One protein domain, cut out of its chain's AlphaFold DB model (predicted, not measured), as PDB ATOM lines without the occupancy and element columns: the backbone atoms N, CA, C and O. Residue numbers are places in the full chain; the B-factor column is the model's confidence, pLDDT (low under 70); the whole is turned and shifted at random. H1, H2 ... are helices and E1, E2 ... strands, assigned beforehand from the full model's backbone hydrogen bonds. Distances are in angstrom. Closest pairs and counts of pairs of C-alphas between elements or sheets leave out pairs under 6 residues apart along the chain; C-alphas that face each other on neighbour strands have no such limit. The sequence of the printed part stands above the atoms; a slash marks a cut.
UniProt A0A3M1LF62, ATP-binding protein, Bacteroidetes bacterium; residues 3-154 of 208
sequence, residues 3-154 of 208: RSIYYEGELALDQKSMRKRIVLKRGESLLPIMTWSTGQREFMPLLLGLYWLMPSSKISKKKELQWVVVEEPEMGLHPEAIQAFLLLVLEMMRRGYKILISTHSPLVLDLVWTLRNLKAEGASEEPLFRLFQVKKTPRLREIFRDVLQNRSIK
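What this domain is: This is residues 3 to 154 of the 208 residues of the protein "ATP-binding protein" of Bacteroidetes bacterium (UniProt A0A3M1LF62). A long body has a small three-stranded sheet, E1 E2 E3, at one end and a group of three helices, H4, H5 and H6, at the other, with H3 in the middle and H2 loosely side by side with H3, between it and the small sheet. A second, two-stranded sheet, E4 and E5, packs on residues 89 to 93 of H3, and the tip of the first hairpin, residues 15 to 20, sticks out. The printed part has 152 residues, with six named helices and five named strands in the order H1 E1 E2 E3 H2 E4 H3 E5 H4 H5 H6; the class is mixed, helices and strands. The first sheet has the order E1, E2, E3 and is antiparallel, while E4 and E5 are parallel. The whole is compact by its radius of gyration of the C-alphas, 17.2 A, but elongated in outline, spanning 55 by 32 by 30 A.

How they stand to each other: H1, residues 3 to 6, only just touches H2, residues 38 to 53, with 3 pairs of C-alphas within 8 A; the closest are those of Ile 5 and Gln 40, 6.2 A apart. E1, residues 10 to 14, and E2, residues 21 to 26, form a hairpin, with N 12 and O 23 within hydrogen-bond range at 2.9 A. E2 and E3, residues 29 to 32, form another, with N 31 and O 24 at 2.8 A. The three make a meander, each strand the antiparallel neighbour of the one before, and the sheet is only just strongly twisted, with C-alphas up to 4.1 A off its best plane. H2 is not on this sheet. H2 is close to but not clearly touching H3, residues 79 to 94: the closest C-alphas, of Leu 50 and Leu 88, are 7.8 A apart, at a shallow tilt of 13 degrees, the same way. E4, residues 67 to 71, and E5, residues 98 to 102, are parallel neighbours, with N 70 and O 100 at 2.9 A; E4, H3 and E5 form a strand-helix-strand unit, two parallel neighbour strands with a helix between them along the chain, and its crossover is right-handed. The closest C-alphas of H3 and E5 are those of Met 93 and Ile 99, 7.1 A apart. H3 is the hub and touches three helices. It only just touches H1, with 3 pairs of C-alphas within 8 A, the closest being those of Ser 4 and Ala 81, 6.0 A apart. With residues 79 to 86 alone it touches H4, residues 106 to 120, at a steep tilt of 43 degrees, the same way; the closest C-alphas are those of Leu 86 and Val 108, 7.4 A apart. With residues 90 to 94 alone it touches H6, residues 138 to 150, only just about perpendicular at 71 degrees; the closest C-alphas are those of Glu 91 and Ile 143, 5.8 A apart. H4 and H6 touch, about perpendicular at 74 degrees, with the C-alphas of Lys 119 and Leu 148 closest at 5.4 A. H5, residues 126 to 131, is near H4, and is close to but not clearly touching H6, where the C-alphas of Leu 128 and Phe 144 are closest at 6.8 A. In H3, H4, H5 and H6 every O i to N i+4 pair is within hydrogen-bond range, in H2 9 of 12 are, and H1 is too short for such a pair.

Where its parts are: H1 begins at C-alpha 3, at (31.450, 7.243, -1.661). E2, residues 21 to 26, is the longest strand, 15.5 A. H2 is 23.6 A long and H3 23.0 A; H3 begins at C-alpha 79, at (34.804, 8.701, 10.545). H4 is 20.8 A long. H6 is 17.4 A long and ends at C-alpha 150, at (52.211, 28.873, 5.575).

The domain as a whole: The two C-alphas farthest apart are those of Met 18 and Glu 121, 57.6 A. The printed part has no cut. The link from H2 to E4, residues 54 to 66, is long. The mean pLDDT of the printed part is 88.9, and residues 3 to 4, 16 to 17 and 57 to 58 are under 70.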
ATOM      1  N   ARG A   3      31.484   8.713  -1.785       69.06
ATOM      2  CA  ARG A   3      31.450   7.243  -1.661       69.06
ATOM      3  C   ARG A   3      31.520   6.718  -0.221       69.06
ATOM      4  O   ARG A   3      30.955   5.676   0.042       69.06
ATOM      5  N   SER A   4      32.164   7.418   0.713       66.38
ATOM      6  CA  SER A   4      32.244   6.963   2.114       66.38
ATOM      7  C   SER A   4      30.949   7.215   2.901       66.38
ATOM      8  O   SER A   4      30.822   6.772   4.033       66.38
ATOM      9  N   ILE A   5      29.992   7.945   2.317       72.44
ATOM     10  CA  ILE A   5      28.732   8.359   2.963       72.44
ATOM     11  C   ILE A   5      27.531   7.753   2.239       72.44
ATOM     12  O   ILE A   5      26.581   7.278   2.857       72.44
ATOM     13  N   TYR A   6      27.588   7.742   0.909       76.75
ATOM     14  CA  TYR A   6      26.542   7.222   0.037       76.75
ATOM     15  C   TYR A   6      26.880   5.842  -0.546       76.75
ATOM     16  O   TYR A   6      26.047   5.266  -1.243       76.75
ATOM     17  N   TYR A   7      28.055   5.281  -0.229       76.88
ATOM     18  CA  TYR A   7      28.530   3.974  -0.697       76.88
ATOM     19  C   TYR A   7      28.464   3.853  -2.228       76.88
ATOM     20  O   TYR A   7      29.118   4.613  -2.944       76.88
ATOM     21  N   GLU A   8      27.669   2.909  -2.729       74.19
ATOM     22  CA  GLU A   8      27.418   2.668  -4.156       74.19
ATOM     23  C   GLU A   8      26.339   3.587  -4.749       74.19
ATOM     24  O   GLU A   8      26.000   3.471  -5.925       74.19
ATOM     25  N   GLY A   9      25.743   4.458  -3.937       76.38
ATOM     26  CA  GLY A   9      24.713   5.385  -4.370       76.38
ATOM     27  C   GLY A   9      25.297   6.660  -4.979       76.38
ATOM     28  O   GLY A   9      26.230   7.265  -4.448       76.38
ATOM     29  N   GLU A  10      24.710   7.101  -6.087       81.62
ATOM     30  CA  GLU A  10      25.051   8.349  -6.763       81.62
ATOM     31  C   GLU A  10      24.023   9.431  -6.439       81.62
ATOM     32  O   GLU A  10      22.815   9.210  -6.512       81.62
ATOM     33  N   LEU A  11      24.489  10.632  -6.111       83.69
ATOM     34  CA  LEU A  11      23.600  11.776  -5.953       83.69
ATOM     35  C   LEU A  11      23.131  12.251  -7.327       83.69
ATOM     36  O   LEU A  11      23.942  12.620  -8.175       83.69
ATOM     37  N   ALA A  12      21.818  12.274  -7.529       83.62
ATOM     38  CA  ALA A  12      21.194  12.727  -8.759       83.62
ATOM     39  C   ALA A  12      20.143  13.800  -8.471       83.62
ATOM     40  O   ALA A  12      19.567  13.877  -7.384       83.62
ATOM     41  N   LEU A  13      19.887  14.634  -9.475       83.44
ATOM     42  CA  LEU A  13      18.806  15.604  -9.434       83.44
ATOM     43  C   LEU A  13      17.638  15.056 -10.258       83.44
ATOM     44  O   LEU A  13      17.730  14.966 -11.482       83.44
ATOM     45  N   ASP A  14      16.545  14.695  -9.593       81.00
ATOM     46  CA  ASP A  14      15.303  14.338 -10.266       81.00
ATOM     47  C   ASP A  14      14.592  15.616 -10.732       81.00
ATOM     48  O   ASP A  14      14.217  16.479  -9.929       81.00
ATOM     49  N   GLN A  15      14.458  15.741 -12.053       78.50
ATOM     50  CA  GLN A  15      13.790  16.848 -12.745       78.50
ATOM     51  C   GLN A  15      12.484  16.407 -13.416       78.50
ATOM     52  O   GLN A  15      11.880  17.197 -14.134       78.50
ATOM     53  N   LYS A  16      12.035  15.158 -13.216       68.75
ATOM     54  CA  LYS A  16      10.821  14.641 -13.872       68.75
ATOM     55  C   LYS A  16       9.539  15.326 -13.391       68.75
ATOM     56  O   LYS A  16       8.512  15.239 -14.054       68.75
ATOM     57  N   SER A  17       9.591  16.012 -12.249       63.31
ATOM     58  CA  SER A  17       8.496  16.831 -11.725       63.31
ATOM     59  C   SER A  17       8.824  18.325 -11.823       63.31
ATOM     60  O   SER A  17       9.993  18.703 -11.870       63.31
ATOM     61  N   MET A  18       7.810  19.194 -11.735       71.62
ATOM     62  CA  MET A  18       7.975  20.662 -11.658       71.62
ATOM     63  C   MET A  18       8.844  21.138 -10.470       71.62
ATOM     64  O   MET A  18       9.135  22.325 -10.350       71.62
ATOM     65  N   ARG A  19       9.258  20.234  -9.566       74.19
ATOM     66  CA  ARG A  19      10.182  20.499  -8.459       74.19
ATOM     67  C   ARG A  19      11.476  19.710  -8.654       74.19
ATOM     68  O   ARG A  19      11.443  18.490  -8.793       74.19
ATOM     69  N   LYS A  20      12.615  20.403  -8.567       78.75
ATOM     70  CA  LYS A  20      13.943  19.775  -8.499       78.75
ATOM     71  C   LYS A  20      14.099  19.083  -7.146       78.75
ATOM     72  O   LYS A  20      13.924  19.728  -6.113       78.75
ATOM     73  N   ARG A  21      14.420  17.790  -7.143       83.62
ATOM     74  CA  ARG A  21      14.656  17.010  -5.917       83.62
ATOM     75  C   ARG A  21      16.014  16.334  -5.985       83.62
ATOM     76  O   ARG A  21      16.373  15.790  -7.023       83.62
ATOM     77  N   ILE A  22      16.755  16.353  -4.882       86.94
ATOM     78  CA  ILE A  22      17.962  15.536  -4.751       86.94
ATOM     79  C   ILE A  22      17.514  14.127  -4.359       86.94
ATOM     80  O   ILE A  22      16.734  13.958  -3.420       86.94
ATOM     81  N   VAL A  23      17.984  13.131  -5.102       88.38
ATOM     82  CA  VAL A  23      17.683  11.712  -4.892       88.38
ATOM     83  C   VAL A  23      18.977  10.910  -4.901       88.38
ATOM     84  O   VAL A  23      19.963  11.307  -5.523       88.38
ATOM     85  N   LEU A  24      18.976   9.781  -4.200       87.50
ATOM     86  CA  LEU A  24      20.086   8.840  -4.215       87.50
ATOM     87  C   LEU A  24      19.765   7.749  -5.232       87.50
ATOM     88  O   LEU A  24      18.824   6.979  -5.056       87.50
ATOM     89  N   LYS A  25      20.518   7.699  -6.325       85.81
ATOM     90  CA  LYS A  25      20.385   6.672  -7.351       85.81
ATOM     91  C   LYS A  25      21.207   5.451  -6.952       85.81
ATOM     92  O   LYS A  25      22.411   5.567  -6.750       85.81
ATOM     93  N   ARG A  26      20.577   4.278  -6.875       84.44
ATOM     94  CA  ARG A  26      21.257   2.994  -6.655       84.44
ATOM     95  C   ARG A  26      20.764   1.986  -7.688       84.44
ATOM     96  O   ARG A  26      19.615   1.550  -7.634       84.44
ATOM     97  N   GLY A  27      21.610   1.672  -8.670       83.75
ATOM     98  CA  GLY A  27      21.182   0.952  -9.873       83.75
ATOM     99  C   GLY A  27      20.092   1.732 -10.619       83.75
ATOM    100  O   GLY A  27      20.290   2.896 -10.973       83.75
ATOM    101  N   GLU A  28      18.930   1.109 -10.820       82.19
ATOM    102  CA  GLU A  28      17.750   1.749 -11.426       82.19
ATOM    103  C   GLU A  28      16.837   2.454 -10.409       82.19
ATOM    104  O   GLU A  28      15.951   3.218 -10.790       82.19
ATOM    105  N   SER A  29      17.057   2.241  -9.108       84.50
ATOM    106  CA  SER A  29      16.216   2.818  -8.056       84.50
ATOM    107  C   SER A  29      16.597   4.265  -7.757       84.50
ATOM    108  O   SER A  29      17.774   4.587  -7.585       84.50
ATOM    109  N   LEU A  30      15.588   5.133  -7.635       85.88
ATOM    110  CA  LEU A  30      15.726   6.513  -7.165       85.88
ATOM    111  C   LEU A  30      15.155   6.619  -5.752       85.88
ATOM    112  O   LEU A  30      13.945   6.543  -5.546       85.88
ATOM    113  N   LEU A  31      16.039   6.787  -4.774       87.44
ATOM    114  CA  LEU A  31      15.702   6.821  -3.359       87.44
ATOM    115  C   LEU A  31      15.500   8.278  -2.900       87.44
ATOM    116  O   LEU A  31      16.448   9.074  -2.956       87.44
ATOM    117  N   PRO A  32      14.286   8.662  -2.463       86.88
ATOM    118  CA  PRO A  32      14.014  10.015  -1.993       86.88
ATOM    119  C   PRO A  32      14.745  10.294  -0.675       86.88
ATOM    120  O   PRO A  32      15.019   9.378   0.088       86.88
ATOM    121  N   ILE A  33      14.994  11.566  -0.357       84.25
ATOM    122  CA  ILE A  33      15.737  11.972   0.855       84.25
ATOM    123  C   ILE A  33      15.208  11.355   2.163       84.25
ATOM    124  O   ILE A  33      15.968  11.145   3.101       84.25
ATOM    125  N   MET A  34      13.914  11.027   2.227       83.94
ATOM    126  CA  MET A  34      13.286  10.408   3.399       83.94
ATOM    127  C   MET A  34      13.762   8.979   3.677       83.94
ATOM    128  O   MET A  34      13.585   8.505   4.792       83.94
ATOM    129  N   THR A  35      14.353   8.290   2.697       85.75
ATOM    130  CA  THR A  35      14.886   6.928   2.873       85.75
ATOM    131  C   THR A  35      16.372   6.911   3.226       85.75
ATOM    132  O   THR A  35      16.969   5.842   3.325       85.75
ATOM    133  N   TRP A  36      16.990   8.081   3.382       86.75
ATOM    134  CA  TRP A  36      18.411   8.208   3.672       86.75
ATOM    135  C   TRP A  36      18.667   8.068   5.171       86.75
ATOM    136  O   TRP A  36      17.826   8.440   5.995       86.75
ATOM    137  N   SER A  37      19.862   7.601   5.535       82.94
ATOM    138  CA  SER A  37      20.285   7.629   6.936       82.94
ATOM    139  C   SER A  37      20.383   9.074   7.443       82.94
ATOM    140  O   SER A  37      20.515  10.022   6.666       82.94
ATOM    141  N   THR A  38      20.322   9.270   8.761       80.38
ATOM    142  CA  THR A  38      20.489  10.601   9.369       80.38
ATOM    143  C   THR A  38      21.803  11.255   8.938       80.38
ATOM    144  O   THR A  38      21.769  12.358   8.404       80.38
ATOM    145  N   GLY A  39      22.914  10.516   8.979       77.69
ATOM    146  CA  GLY A  39      24.209  11.002   8.499       77.69
ATOM    147  C   GLY A  39      24.237  11.410   7.027       77.69
ATOM    148  O   GLY A  39      24.803  12.436   6.663       77.69
ATOM    149  N   GLN A  40      23.566  10.652   6.156       81.44
ATOM    150  CA  GLN A  40      23.445  11.000   4.736       81.44
ATOM    151  C   GLN A  40      22.632  12.280   4.508       81.44
ATOM    152  O   GLN A  40      22.908  13.015   3.555       81.44
ATOM    153  N   ARG A  41      21.620  12.539   5.346       83.69
ATOM    154  CA  ARG A  41      20.798  13.756   5.278       83.69
ATOM    155  C   ARG A  41      21.553  14.969   5.808       83.69
ATOM    156  O   ARG A  41      21.530  16.005   5.151       83.69
ATOM    157  N   GLU A  42      22.248  14.825   6.931       80.50
ATOM    158  CA  GLU A  42      23.019  15.899   7.576       80.50
ATOM    159  C   GLU A  42      24.269  16.277   6.775       80.50
ATOM    160  O   GLU A  42      24.617  17.454   6.672       80.50
ATOM    161  N   PHE A  43      24.885  15.313   6.087       82.31
ATOM    162  CA  PHE A  43      26.038  15.601   5.243       82.31
ATOM    163  C   PHE A  43      25.703  16.432   3.997       82.31
ATOM    164  O   PHE A  43      26.558  17.151   3.480       82.31
ATOM    165  N   MET A  44      24.479  16.335   3.474       83.12
ATOM    166  CA  MET A  44      24.134  16.969   2.200       83.12
ATOM    167  C   MET A  44      24.247  18.507   2.246       83.12
ATOM    168  O   MET A  44      24.929  19.063   1.380       83.12
ATOM    169  N   PRO A  45      23.647  19.223   3.222       85.88
ATOM    170  CA  PRO A  45      23.844  20.664   3.370       85.88
ATOM    171  C   PRO A  45      25.319  21.059   3.486       85.88
ATOM    172  O   PRO A  45      25.753  21.989   2.802       85.88
ATOM    173  N   LEU A  46      26.099  20.319   4.284       87.94
ATOM    174  CA  LEU A  46      27.533  20.551   4.447       87.94
ATOM    175  C   LEU A  46      28.262  20.416   3.103       87.94
ATOM    176  O   LEU A  46      28.984  21.323   2.691       87.94
ATOM    177  N   LEU A  47      28.021  19.326   2.374       84.69
ATOM    178  CA  LEU A  47      28.617  19.075   1.064       84.69
ATOM    179  C   LEU A  47      28.304  20.202   0.070       84.69
ATOM    180  O   LEU A  47      29.207  20.696  -0.605       84.69
ATOM    181  N   LEU A  48      27.039  20.620  -0.018       86.19
ATOM    182  CA  LEU A  48      26.613  21.698  -0.915       86.19
ATOM    183  C   LEU A  48      27.265  23.037  -0.543       86.19
ATOM    184  O   LEU A  48      27.726  23.755  -1.434       86.19
ATOM    185  N   GLY A  49      27.364  23.342   0.753       89.62
ATOM    186  CA  GLY A  49      28.076  24.518   1.254       89.62
ATOM    187  C   GLY A  49      29.555  24.504   0.862       89.62
ATOM    188  O   GLY A  49      30.065  25.480   0.312       89.62
ATOM    189  N   LEU A  50      30.233  23.369   1.042       88.06
ATOM    190  CA  LEU A  50      31.643  23.199   0.682       88.06
ATOM    191  C   LEU A  50      31.877  23.343  -0.829       88.06
ATOM    192  O   LEU A  50      32.811  24.032  -1.241       88.06
ATOM    193  N   TYR A  51      31.013  22.762  -1.669       85.31
ATOM    194  CA  TYR A  51      31.082  22.962  -3.123       85.31
ATOM    195  C   TYR A  51      30.896  24.429  -3.508       85.31
ATOM    196  O   TYR A  51      31.618  24.939  -4.366       85.31
ATOM    197  N   TRP A  52      29.964  25.130  -2.862       87.25
ATOM    198  CA  TRP A  52      29.742  26.551  -3.109       87.25
ATOM    199  C   TRP A  52      30.954  27.413  -2.716       87.25
ATOM    200  O   TRP A  52      31.261  28.391  -3.404       87.25
ATOM    201  N   LEU A  53      31.685  27.028  -1.665       88.88
ATOM    202  CA  LEU A  53      32.903  27.703  -1.201       88.88
ATOM    203  C   LEU A  53      34.140  27.429  -2.073       88.88
ATOM    204  O   LEU A  53      35.110  28.191  -2.008       88.88
ATOM    205  N   MET A  54      34.123  26.396  -2.918       85.31
ATOM    206  CA  MET A  54      35.252  25.997  -3.769       85.31
ATOM    207  C   MET A  54      34.955  26.222  -5.263       85.31
ATOM    208  O   MET A  54      34.736  25.259  -6.002       85.31
ATOM    209  N   PRO A  55      34.977  27.480  -5.747       76.44
ATOM    210  CA  PRO A  55      34.761  27.779  -7.159       76.44
ATOM    211  C   PRO A  55      35.857  27.170  -8.051       76.44
ATOM    212  O   PRO A  55      36.918  26.733  -7.581       76.44
ATOM    213  N   SER A  56      35.581  27.148  -9.358       71.69
ATOM    214  CA  SER A  56      36.448  26.570 -10.390       71.69
ATOM    215  C   SER A  56      37.889  27.100 -10.336       71.69
ATOM    216  O   SER A  56      38.162  28.186  -9.825       71.69
ATOM    217  N   SER A  57      38.824  26.312 -10.878       65.62
ATOM    218  CA  SER A  57      40.279  26.370 -10.634       65.62
ATOM    219  C   SER A  57      40.977  27.726 -10.816       65.62
ATOM    220  O   SER A  57      42.078  27.891 -10.300       65.62
ATOM    221  N   LYS A  58      40.366  28.702 -11.500       68.00
ATOM    222  CA  LYS A  58      40.932  30.052 -11.669       68.00
ATOM    223  C   LYS A  58      40.621  31.010 -10.512       68.00
ATOM    224  O   LYS A  58      41.259  32.052 -10.412       68.00
ATOM    225  N   ILE A  59      39.657  30.688  -9.647       76.69
ATOM    226  CA  ILE A  59      39.264  31.521  -8.505       76.69
ATOM    227  C   ILE A  59      39.695  30.808  -7.221       76.69
ATOM    228  O   ILE A  59      39.223  29.711  -6.923       76.69
ATOM    229  N   SER A  60      40.588  31.432  -6.449       75.88
ATOM    230  CA  SER A  60      41.066  30.876  -5.176       75.88
ATOM    231  C   SER A  60      39.920  30.745  -4.173       75.88
ATOM    232  O   SER A  60      39.603  29.638  -3.739       75.88
ATOM    233  N   LYS A  61      39.236  31.856  -3.891       86.69
ATOM    234  CA  LYS A  61      38.069  31.945  -3.009       86.69
ATOM    235  C   LYS A  61      37.069  32.990  -3.493       86.69
ATOM    236  O   LYS A  61      37.404  33.851  -4.308       86.69
ATOM    237  N   LYS A  62      35.843  32.957  -2.967       84.31
ATOM    238  CA  LYS A  62      34.880  34.054  -3.157       84.31
ATOM    239  C   LYS A  62      35.432  35.309  -2.476       84.31
ATOM    240  O   LYS A  62      35.638  35.295  -1.269       84.31
ATOM    241  N   LYS A  63      35.696  36.377  -3.244       81.75
ATOM    242  CA  LYS A  63      36.407  37.583  -2.761       81.75
ATOM    243  C   LYS A  63      35.777  38.203  -1.509       81.75
ATOM    244  O   LYS A  63      36.499  38.645  -0.622       81.75
ATOM    245  N   GLU A  64      34.452  38.188  -1.433       86.44
ATOM    246  CA  GLU A  64      33.674  38.761  -0.328       86.44
ATOM    247  C   GLU A  64      33.705  37.897   0.943       86.44
ATOM    248  O   GLU A  64      33.446  38.396   2.033       86.44
ATOM    249  N   LEU A  65      34.072  36.615   0.835       90.75
ATOM    250  CA  LEU A  65      34.076  35.684   1.960       90.75
ATOM    251  C   LEU A  65      35.482  35.508   2.525       90.75
ATOM    252  O   LEU A  65      36.413  35.036   1.863       90.75
ATOM    253  N   GLN A  66      35.626  35.877   3.793       92.94
ATOM    254  CA  GLN A  66      36.879  35.736   4.532       92.94
ATOM    255  C   GLN A  66      36.826  34.586   5.531       92.94
ATOM    256  O   GLN A  66      37.806  33.851   5.639       92.94
ATOM    257  N   TRP A  67      35.692  34.425   6.212       96.12
ATOM    258  CA  TRP A  67      35.493  33.439   7.265       96.12
ATOM    259  C   TRP A  67      34.526  32.340   6.835       96.12
ATOM    260  O   TRP A  67      33.545  32.604   6.143       96.12
ATOM    261  N   VAL A  68      34.809  31.122   7.282       96.00
ATOM    262  CA  VAL A  68      33.910  29.970   7.225       96.00
ATOM    263  C   VAL A  68      33.792  29.444   8.648       96.00
ATOM    264  O   VAL A  68      34.801  29.080   9.248       96.00
ATOM    265  N   VAL A  69      32.579  29.448   9.192       96.88
ATOM    266  CA  VAL A  69      32.283  28.886  10.513       96.88
ATOM    267  C   VAL A  69      31.535  27.581  10.293       96.88
ATOM    268  O   VAL A  69      30.572  27.555   9.527       96.88
ATOM    269  N   VAL A  70      32.012  26.504  10.907       94.75
ATOM    270  CA  VAL A  70      31.395  25.179  10.825       94.75
ATOM    271  C   VAL A  70      31.195  24.669  12.239       94.75
ATOM    272  O   VAL A  70      32.165  24.518  12.977       94.75
ATOM    273  N   GLU A  71      29.946  24.428  12.612       94.19
ATOM    274  CA  GLU A  71      29.621  23.907  13.934       94.19
ATOM    275  C   GLU A  71      29.457  22.392  13.881       94.19
ATOM    276  O   GLU A  71      28.742  21.888  13.016       94.19
ATOM    277  N   GLU A  72      30.172  21.697  14.769       93.44
ATOM    278  CA  GLU A  72      30.110  20.248  15.011       93.44
ATOM    279  C   GLU A  72      29.980  19.401  13.723       93.44
ATOM    280  O   GLU A  72      29.041  18.611  13.571       93.44
ATOM    281  N   PRO A  73      30.913  19.546  12.754       90.62
ATOM    282  CA  PRO A  73      30.814  18.898  11.444       90.62
ATOM    283  C   PRO A  73      30.790  17.369  11.506       90.62
ATOM    284  O   PRO A  73      30.430  16.731  10.523       90.62
ATOM    285  N   GLU A  74      31.217  16.773  12.615       89.75
ATOM    286  CA  GLU A  74      31.204  15.337  12.860       89.75
ATOM    287  C   GLU A  74      29.819  14.752  13.157       89.75
ATOM    288  O   GLU A  74      29.659  13.535  13.038       89.75
ATOM    289  N   MET A  75      28.827  15.567  13.542       85.00
ATOM    290  CA  MET A  75      27.506  15.055  13.916       85.00
ATOM    291  C   MET A  75      26.886  14.276  12.754       85.00
ATOM    292  O   MET A  75      26.789  14.756  11.625       85.00
ATOM    293  N   GLY A  76      26.535  13.019  13.030       77.50
ATOM    294  CA  GLY A  76      25.961  12.104  12.046       77.50
ATOM    295  C   GLY A  76      26.945  11.575  10.994       77.50
ATOM    296  O   GLY A  76      26.559  10.722  10.193       77.50
ATOM    297  N   LEU A  77      28.208  12.008  10.974       83.75
ATOM    298  CA  LEU A  77      29.174  11.585   9.963       83.75
ATOM    299  C   LEU A  77      29.942  10.324  10.361       83.75
ATOM    300  O   LEU A  77      30.436  10.172  11.474       83.75
ATOM    301  N   HIS A  78      30.120   9.429   9.388       83.56
ATOM    302  CA  HIS A  78      31.064   8.320   9.505       83.56
ATOM    303  C   HIS A  78      32.509   8.856   9.633       83.56
ATOM    304  O   HIS A  78      32.831   9.841   8.962       83.56
ATOM    305  N   PRO A  79      33.427   8.215  10.383       85.38
ATOM    306  CA  PRO A  79      34.804   8.701  10.545       85.38
ATOM    307  C   PRO A  79      35.539   9.023   9.232       85.38
ATOM    308  O   PRO A  79      36.181  10.063   9.107       85.38
ATOM    309  N   GLU A  80      35.378   8.198   8.195       85.12
ATOM    310  CA  GLU A  80      35.955   8.469   6.864       85.12
ATOM    311  C   GLU A  80      35.421   9.758   6.211       85.12
ATOM    312  O   GLU A  80      36.113  10.423   5.436       85.12
ATOM    313  N   ALA A  81      34.167  10.117   6.494       84.69
ATOM    314  CA  ALA A  81      33.573  11.361   6.027       84.69
ATOM    315  C   ALA A  81      34.199  12.570   6.724       84.69
ATOM    316  O   ALA A  81      34.487  13.559   6.051       84.69
ATOM    317  N   ILE A  82      34.476  12.451   8.026       90.25
ATOM    318  CA  ILE A  82      35.180  13.470   8.811       90.25
ATOM    319  C   ILE A  82      36.597  13.664   8.260       90.25
ATOM    320  O   ILE A  82      36.978  14.791   7.960       90.25
ATOM    321  N   GLN A  83      37.351  12.589   7.999       91.75
ATOM    322  CA  GLN A  83      38.686  12.693   7.379       91.75
ATOM    323  C   GLN A  83      38.638  13.408   6.026       91.75
ATOM    324  O   GLN A  83      39.456  14.279   5.723       91.75
ATOM    325  N   ALA A  84      37.651  13.068   5.197       89.50
ATOM    326  CA  ALA A  84      37.484  13.730   3.917       89.50
ATOM    327  C   ALA A  84      37.112  15.213   4.086       89.50
ATOM    328  O   ALA A  84      37.596  16.051   3.324       89.50
ATOM    329  N   PHE A  85      36.258  15.542   5.059       91.94
ATOM    330  CA  PHE A  85      35.906  16.918   5.403       91.94
ATOM    331  C   PHE A  85      37.146  17.702   5.830       91.94
ATOM    332  O   PHE A  85      37.400  18.770   5.278       91.94
ATOM    333  N   LEU A  86      37.974  17.137   6.707       95.19
ATOM    334  CA  LEU A  86      39.231  17.737   7.134       95.19
ATOM    335  C   LEU A  86      40.166  18.015   5.949       95.19
ATOM    336  O   LEU A  86      40.748  19.090   5.863       95.19
ATOM    337  N   LEU A  87      40.242  17.118   4.963       94.69
ATOM    338  CA  LEU A  87      41.010  17.378   3.741       94.69
ATOM    339  C   LEU A  87      40.467  18.579   2.938       94.69
ATOM    340  O   LEU A  87      41.245  19.344   2.362       94.69
ATOM    341  N   LEU A  88      39.143  18.777   2.911       93.62
ATOM    342  CA  LEU A  88      38.538  19.975   2.317       93.62
ATOM    343  C   LEU A  88      38.810  21.232   3.144       93.62
ATOM    344  O   LEU A  88      39.028  22.289   2.558       93.62
ATOM    345  N   VAL A  89      38.848  21.128   4.474       95.62
ATOM    346  CA  VAL A  89      39.275  22.222   5.360       95.62
ATOM    347  C   VAL A  89      40.690  22.667   4.988       95.62
ATOM    348  O   VAL A  89      40.898  23.857   4.757       95.62
ATOM    349  N   LEU A  90      41.631  21.737   4.798       96.31
ATOM    350  CA  LEU A  90      42.999  22.069   4.374       96.31
ATOM    351  C   LEU A  90      43.041  22.781   3.011       96.31
ATOM    352  O   LEU A  90      43.746  23.776   2.840       96.31
ATOM    353  N   GLU A  91      42.248  22.325   2.038       94.25
ATOM    354  CA  GLU A  91      42.115  23.006   0.741       94.25
ATOM    355  C   GLU A  91      41.509  24.412   0.884       94.25
ATOM    356  O   GLU A  91      41.942  25.346   0.206       94.25
ATOM    357  N   MET A  92      40.524  24.601   1.765       93.94
ATOM    358  CA  MET A  92      39.940  25.915   2.041       93.94
ATOM    359  C   MET A  92      40.949  26.859   2.713       93.94
ATOM    360  O   MET A  92      41.037  28.028   2.325       93.94
ATOM    361  N   MET A  93      41.766  26.359   3.645       95.00
ATOM    362  CA  MET A  93      42.868  27.124   4.241       95.00
ATOM    363  C   MET A  93      43.857  27.574   3.165       95.00
ATOM    364  O   MET A  93      44.198  28.755   3.098       95.00
ATOM    365  N   ARG A  94      44.245  26.668   2.255       93.31
ATOM    366  CA  ARG A  94      45.129  26.984   1.120       93.31
ATOM    367  C   ARG A  94      44.551  28.056   0.201       93.31
ATOM    368  O   ARG A  94      45.267  28.915  -0.308       93.31
ATOM    369  N   ARG A  95      43.234  28.042   0.004       92.12
ATOM    370  CA  ARG A  95      42.500  29.065  -0.759       92.12
ATOM    371  C   ARG A  95      42.426  30.424  -0.056       92.12
ATOM    372  O   ARG A  95      42.001  31.399  -0.677       92.12
ATOM    373  N   GLY A  96      42.859  30.505   1.202       92.88
ATOM    374  CA  GLY A  96      42.920  31.729   1.991       92.88
ATOM    375  C   GLY A  96      41.649  32.022   2.784       92.88
ATOM    376  O   GLY A  96      41.424  33.183   3.138       92.88
ATOM    377  N   TYR A  97      40.793  31.026   3.028       95.56
ATOM    378  CA  TYR A  97      39.717  31.158   4.011       95.56
ATOM    379  C   TYR A  97      40.290  31.079   5.431       95.56
ATOM    380  O   TYR A  97      41.185  30.281   5.706       95.56
ATOM    381  N   LYS A  98      39.749  31.895   6.338       96.44
ATOM    382  CA  LYS A  98      39.888  31.704   7.784       96.44
ATOM    383  C   LYS A  98      38.755  30.794   8.236       96.44
ATOM    384  O   LYS A  98      37.607  31.034   7.872       96.44
ATOM    385  N   ILE A  99      39.072  29.742   8.974       97.25
ATOM    386  CA  ILE A  99      38.100  28.702   9.308       97.25
ATOM    387  C   ILE A  99      37.997  28.613  10.824       97.25
ATOM    388  O   ILE A  99      39.022  28.547  11.499       97.25
ATOM    389  N   LEU A 100      36.770  28.643  11.333       97.88
ATOM    390  CA  LEU A 100      36.443  28.382  12.729       97.88
ATOM    391  C   LEU A 100      35.610  27.106  12.778       97.88
ATOM    392  O   LEU A 100      34.607  27.005  12.071       97.88
ATOM    393  N   ILE A 101      36.043  26.143  13.582       97.25
ATOM    394  CA  ILE A 101      35.349  24.870  13.760       97.25
ATOM    395  C   ILE A 101      35.067  24.711  15.249       97.25
ATOM    396  O   ILE A 101      36.011  24.747  16.039       97.25
ATOM    397  N   SER A 102      33.799  24.553  15.629       96.19
ATOM    398  CA  SER A 102      33.468  23.947  16.923       96.19
ATOM    399  C   SER A 102      33.403  22.435  16.739       96.19
ATOM    400  O   SER A 102      32.957  21.954  15.697       96.19
ATOM    401  N   THR A 103      33.915  21.678  17.703       95.38
ATOM    402  CA  THR A 103      33.972  20.221  17.596       95.38
ATOM    403  C   THR A 103      34.066  19.568  18.969       95.38
ATOM    404  O   THR A 103      34.659  20.109  19.901       95.38
ATOM    405  N   HIS A 104      33.503  18.375  19.045       92.94
ATOM    406  CA  HIS A 104      33.654  17.371  20.083       92.94
ATOM    407  C   HIS A 104      34.392  16.127  19.559       92.94
ATOM    408  O   HIS A 104      34.442  15.108  20.242       92.94
ATOM    409  N   SER A 105      34.941  16.172  18.342       93.50
ATOM    410  CA  SER A 105      35.604  15.034  17.713       93.50
ATOM    411  C   SER A 105      37.096  14.984  18.059       93.50
ATOM    412  O   SER A 105      37.846  15.860  17.612       93.50
ATOM    413  N   PRO A 106      37.578  13.920  18.735       92.75
ATOM    414  CA  PRO A 106      39.013  13.700  18.911       92.75
ATOM    415  C   PRO A 106      39.755  13.645  17.572       92.75
ATOM    416  O   PRO A 106      40.842  14.189  17.458       92.75
ATOM    417  N   LEU A 107      39.119  13.116  16.519       93.69
ATOM    418  CA  LEU A 107      39.711  12.985  15.183       93.69
ATOM    419  C   LEU A 107      40.096  14.335  14.552       93.69
ATOM    420  O   LEU A 107      41.042  14.415  13.764       93.69
ATOM    421  N   VAL A 108      39.359  15.406  14.868       95.81
ATOM    422  CA  VAL A 108      39.718  16.761  14.430       95.81
ATOM    423  C   VAL A 108      40.990  17.208  15.148       95.81
ATOM    424  O   VAL A 108      41.909  17.708  14.497       95.81
ATOM    425  N   LEU A 109      41.071  16.988  16.463       96.00
ATOM    426  CA  LEU A 109      42.232  17.357  17.273       96.00
ATOM    427  C   LEU A 109      43.462  16.498  16.969       96.00
ATOM    428  O   LEU A 109      44.553  17.055  16.889       96.00
ATOM    429  N   ASP A 110      43.291  15.213  16.653       95.44
ATOM    430  CA  ASP A 110      44.355  14.324  16.174       95.44
ATOM    431  C   ASP A 110      45.067  14.923  14.956       95.44
ATOM    432  O   ASP A 110      46.299  14.939  14.876       95.44
ATOM    433  N   LEU A 111      44.303  15.460  13.997       97.12
ATOM    434  CA  LEU A 111      44.879  16.116  12.827       97.12
ATOM    435  C   LEU A 111      45.606  17.409  13.206       97.12
ATOM    436  O   LEU A 111      46.693  17.657  12.685       97.12
ATOM    437  N   VAL A 112      45.018  18.242  14.071       97.19
ATOM    438  CA  VAL A 112      45.642  19.505  14.499       97.19
ATOM    439  C   VAL A 112      46.962  19.230  15.217       97.19
ATOM    440  O   VAL A 112      47.985  19.809  14.848       97.19
ATOM    441  N   TRP A 113      46.956  18.299  16.169       96.94
ATOM    442  CA  TRP A 113      48.141  17.841  16.881       96.94
ATOM    443  C   TRP A 113      49.183  17.257  15.920       96.94
ATOM    444  O   TRP A 113      50.355  17.632  15.967       96.94
ATOM    445  N   THR A 114      48.769  16.418  14.967       97.25
ATOM    446  CA  THR A 114      49.680  15.857  13.959       97.25
ATOM    447  C   THR A 114      50.318  16.953  13.102       97.25
ATOM    448  O   THR A 114      51.534  16.975  12.929       97.25
ATOM    449  N   LEU A 115      49.527  17.891  12.572       97.62
ATOM    450  CA  LEU A 115      50.030  18.998  11.751       97.62
ATOM    451  C   LEU A 115      51.019  19.868  12.519       97.62
ATOM    452  O   LEU A 115      52.034  20.281  11.960       97.62
ATOM    453  N   ARG A 116      50.726  20.131  13.792       96.25
ATOM    454  CA  ARG A 116      51.591  20.885  14.692       96.25
ATOM    455  C   ARG A 116      52.947  20.204  14.865       96.25
ATOM    456  O   ARG A 116      53.964  20.842  14.609       96.25
ATOM    457  N   ASN A 117      52.963  18.927  15.244       96.44
ATOM    458  CA  ASN A 117      54.204  18.176  15.456       96.44
ATOM    459  C   ASN A 117      55.020  18.060  14.163       96.44
ATOM    460  O   ASN A 117      56.212  18.349  14.146       96.44
ATOM    461  N   LEU A 118      54.366  17.748  13.041       97.38
ATOM    462  CA  LEU A 118      55.030  17.720  11.735       97.38
ATOM    463  C   LEU A 118      55.638  19.077  11.365       97.38
ATOM    464  O   LEU A 118      56.724  19.129  10.794       97.38
ATOM    465  N   LYS A 119      54.951  20.176  11.681       95.94
ATOM    466  CA  LYS A 119      55.451  21.527  11.428       95.94
ATOM    467  C   LYS A 119      56.641  21.882  12.322       95.94
ATOM    468  O   LYS A 119      57.588  22.478  11.816       95.94
ATOM    469  N   ALA A 120      56.597  21.522  13.604       94.38
ATOM    470  CA  ALA A 120      57.689  21.751  14.552       94.38
ATOM    471  C   ALA A 120      58.980  21.040  14.111       94.38
ATOM    472  O   ALA A 120      60.052  21.635  14.147       94.38
ATOM    473  N   GLU A 121      58.848  19.824  13.580       95.69
ATOM    474  CA  GLU A 121      59.959  19.021  13.056       95.69
ATOM    475  C   GLU A 121      60.367  19.380  11.612       95.69
ATOM    476  O   GLU A 121      61.221  18.725  11.014       95.69
ATOM    477  N   GLY A 122      59.741  20.390  10.995       94.69
ATOM    478  CA  GLY A 122      60.032  20.777   9.609       94.69
ATOM    479  C   GLY A 122      59.772  19.659   8.587       94.69
ATOM    480  O   GLY A 122      60.456  19.578   7.564       94.69
ATOM    481  N   ALA A 123      58.805  18.779   8.860       95.75
ATOM    482  CA  ALA A 123      58.524  17.610   8.040       95.75
ATOM    483  C   ALA A 123      58.048  17.976   6.620       95.75
ATOM    484  O   ALA A 123      57.426  19.013   6.374       95.75
ATOM    485  N   SER A 124      58.300  17.072   5.671       96.31
ATOM    486  CA  SER A 124      57.738  17.155   4.318       96.31
ATOM    487  C   SER A 124      56.251  16.780   4.291       96.31
ATOM    488  O   SER A 124      55.677  16.336   5.280       96.31
ATOM    489  N   GLU A 125      55.610  16.895   3.128       96.81
ATOM    490  CA  GLU A 125      54.209  16.509   2.918       96.81
ATOM    491  C   GLU A 125      53.932  14.989   2.996       96.81
ATOM    492  O   GLU A 125      52.775  14.565   3.012       96.81
ATOM    493  N   GLU A 126      54.968  14.146   3.019       97.12
ATOM    494  CA  GLU A 126      54.851  12.682   2.929       97.12
ATOM    495  C   GLU A 126      54.047  12.019   4.064       97.12
ATOM    496  O   GLU A 126      53.211  11.157   3.770       97.12
ATOM    497  N   PRO A 127      54.213  12.395   5.347       97.94
ATOM    498  CA  PRO A 127      53.404  11.845   6.431       97.94
ATOM    499  C   PRO A 127      51.908  12.130   6.263       97.94
ATOM    500  O   PRO A 127      51.097  11.266   6.585       97.94
ATOM    501  N   LEU A 128      51.528  13.276   5.684       97.69
ATOM    502  CA  LEU A 128      50.120  13.616   5.453       97.69
ATOM    503  C   LEU A 128      49.478  12.737   4.372       97.69
ATOM    504  O   LEU A 128      48.316  12.359   4.503       97.69
ATOM    505  N   PHE A 129      50.230  12.316   3.349       97.69
ATOM    506  CA  PHE A 129      49.733  11.313   2.398       97.69
ATOM    507  C   PHE A 129      49.422   9.973   3.074       97.69
ATOM    508  O   PHE A 129      48.422   9.344   2.725       97.69
ATOM    509  N   ARG A 130      50.248   9.556   4.044       96.62
ATOM    510  CA  ARG A 130      50.011   8.333   4.828       96.62
ATOM    511  C   ARG A 130      48.823   8.490   5.771       96.62
ATOM    512  O   ARG A 130      47.961   7.622   5.769       96.62
ATOM    513  N   LEU A 131      48.756   9.605   6.503       95.88
ATOM    514  CA  LEU A 131      47.674   9.906   7.447       95.88
ATOM    515  C   LEU A 131      46.300   9.847   6.767       95.88
ATOM    516  O   LEU A 131      45.405   9.153   7.235       95.88
ATOM    517  N   PHE A 132      46.153  10.530   5.629       94.88
ATOM    518  CA  PHE A 132      44.894  10.559   4.879       94.88
ATOM    519  C   PHE A 132      44.684   9.337   3.971       94.88
ATOM    520  O   PHE A 132      43.633   9.233   3.342       94.88
ATOM    521  N   GLN A 133      45.669   8.439   3.850       94.75
ATOM    522  CA  GLN A 133      45.633   7.266   2.963       94.75
ATOM    523  C   GLN A 133      45.249   7.613   1.508       94.75
ATOM    524  O   GLN A 133      44.516   6.890   0.828       94.75
ATOM    525  N   VAL A 134      45.748   8.748   1.005       94.12
ATOM    526  CA  VAL A 134      45.427   9.266  -0.335       94.12
ATOM    527  C   VAL A 134      46.587   9.102  -1.310       94.12
ATOM    528  O   VAL A 134      47.764   9.177  -0.956       94.12
ATOM    529  N   LYS A 135      46.257   8.927  -2.593       94.56
ATOM    530  CA  LYS A 135      47.258   8.876  -3.665       94.56
ATOM    531  C   LYS A 135      47.973  10.220  -3.803       94.56
ATOM    532  O   LYS A 135      47.358  11.284  -3.708       94.56
ATOM    533  N   LYS A 136      49.263  10.165  -4.130       96.62
ATOM    534  CA  LYS A 136      50.063  11.357  -4.418       96.62
ATOM    535  C   LYS A 136      49.549  12.045  -5.679       96.62
ATOM    536  O   LYS A 136      49.528  11.449  -6.752       96.62
ATOM    537  N   THR A 137      49.155  13.309  -5.549       96.19
ATOM    538  CA  THR A 137      48.779  14.167  -6.681       96.19
ATOM    539  C   THR A 137      49.427  15.544  -6.521       96.19
ATOM    540  O   THR A 137      49.651  15.960  -5.380       96.19
ATOM    541  N   PRO A 138      49.709  16.279  -7.615       95.50
ATOM    542  CA  PRO A 138      50.274  17.629  -7.530       95.50
ATOM    543  C   PRO A 138      49.427  18.574  -6.669       95.50
ATOM    544  O   PRO A 138      49.951  19.265  -5.804       95.50
ATOM    545  N   ARG A 139      48.097  18.512  -6.814       92.50
ATOM    546  CA  ARG A 139      47.169  19.332  -6.028       92.50
ATOM    547  C   ARG A 139      47.243  19.037  -4.528       92.50
ATOM    548  O   ARG A 139      47.304  19.963  -3.731       92.50
ATOM    549  N   LEU A 140      47.232  17.761  -4.136       96.12
ATOM    550  CA  LEU A 140      47.345  17.390  -2.718       96.12
ATOM    551  C   LEU A 140      48.710  17.763  -2.145       96.12
ATOM    552  O   LEU A 140      48.792  18.211  -1.008       96.12
ATOM    553  N   ARG A 141      49.766  17.643  -2.954       97.50
ATOM    554  CA  ARG A 141      51.111  18.072  -2.576       97.50
ATOM    555  C   ARG A 141      51.146  19.562  -2.240       97.50
ATOM    556  O   ARG A 141      51.708  19.933  -1.219       97.50
ATOM    557  N   GLU A 142      50.520  20.396  -3.067       96.00
ATOM    558  CA  GLU A 142      50.404  21.836  -2.811       96.00
ATOM    559  C   GLU A 142      49.620  22.138  -1.527       96.00
ATOM    560  O   GLU A 142      50.062  22.966  -0.739       96.00
ATOM    561  N   ILE A 143      48.495  21.453  -1.291       96.94
ATOM    562  CA  ILE A 143      47.683  21.617  -0.071       96.94
ATOM    563  C   ILE A 143      48.496  21.275   1.179       96.94
ATOM    564  O   ILE A 143      48.564  22.071   2.111       96.94
ATOM    565  N   PHE A 144      49.127  20.102   1.189       98.25
ATOM    566  CA  PHE A 144      49.897  19.613   2.329       98.25
ATOM    567  C   PHE A 144      51.135  20.461   2.605       98.25
ATOM    568  O   PHE A 144      51.421  20.784   3.754       98.25
ATOM    569  N   ARG A 145      51.835  20.895   1.557       97.81
ATOM    570  CA  ARG A 145      52.968  21.808   1.711       97.81
ATOM    571  C   ARG A 145      52.536  23.156   2.280       97.81
ATOM    572  O   ARG A 145      53.175  23.665   3.194       97.81
ATOM    573  N   ASP A 146      51.450  23.721   1.758       97.38
ATOM    574  CA  ASP A 146      50.962  25.025   2.195       97.38
ATOM    575  C   ASP A 146      50.493  25.013   3.653       97.38
ATOM    576  O   ASP A 146      50.831  25.935   4.394       97.38
ATOM    577  N   VAL A 147      49.773  23.974   4.099       97.44
ATOM    578  CA  VAL A 147      49.347  23.896   5.507       97.44
ATOM    579  C   VAL A 147      50.542  23.797   6.458       97.44
ATOM    580  O   VAL A 147      50.569  24.514   7.458       97.44
ATOM    581  N   LEU A 148      51.556  22.993   6.124       97.50
ATOM    582  CA  LEU A 148      52.744  22.827   6.965       97.50
ATOM    583  C   LEU A 148      53.590  24.109   7.014       97.50
ATOM    584  O   LEU A 148      54.053  24.506   8.079       97.50
ATOM    585  N   GLN A 149      53.748  24.812   5.890       95.62
ATOM    586  CA  GLN A 149      54.668  25.953   5.802       95.62
ATOM    587  C   GLN A 149      54.006  27.293   6.145       95.62
ATOM    588  O   GLN A 149      54.569  28.099   6.882       95.62
ATOM    589  N   ASN A 150      52.782  27.526   5.667       95.81
ATOM    590  CA  ASN A 150      52.211  28.873   5.575       95.81
ATOM    591  C   ASN A 150      50.982  29.099   6.459       95.81
ATOM    592  O   ASN A 150      50.483  30.225   6.534       95.81
ATOM    593  N   ARG A 151      50.438  28.053   7.093       95.75
ATOM    594  CA  ARG A 151      49.202  28.157   7.882       95.75
ATOM    595  C   ARG A 151      49.450  27.996   9.373       95.75
ATOM    596  O   ARG A 151      50.380  27.321   9.804       95.75
ATOM    597  N   SER A 152      48.603  28.649  10.157       95.25
ATOM    598  CA  SER A 152      48.561  28.548  11.614       95.25
ATOM    599  C   SER A 152      47.216  27.977  12.028       95.25
ATOM    600  O   SER A 152      46.189  28.369  11.467       95.25
ATOM    601  N   ILE A 153      47.225  27.105  13.026       97.12
ATOM    602  CA  ILE A 153      46.027  26.541  13.637       97.12
ATOM    603  C   ILE A 153      46.122  26.838  15.130       97.12
ATOM    604  O   ILE A 153      47.212  26.763  15.695       97.12
ATOM    605  N   LYS A 154      45.003  27.242  15.730       97.38
ATOM    606  CA  LYS A 154      44.879  27.468  17.168       97.38
ATOM    607  C   LYS A 154      43.687  26.687  17.691       97.38
ATOM    608  O   LYS A 154      42.681  26.594  16.986       97.38
TER     609      LYS A 154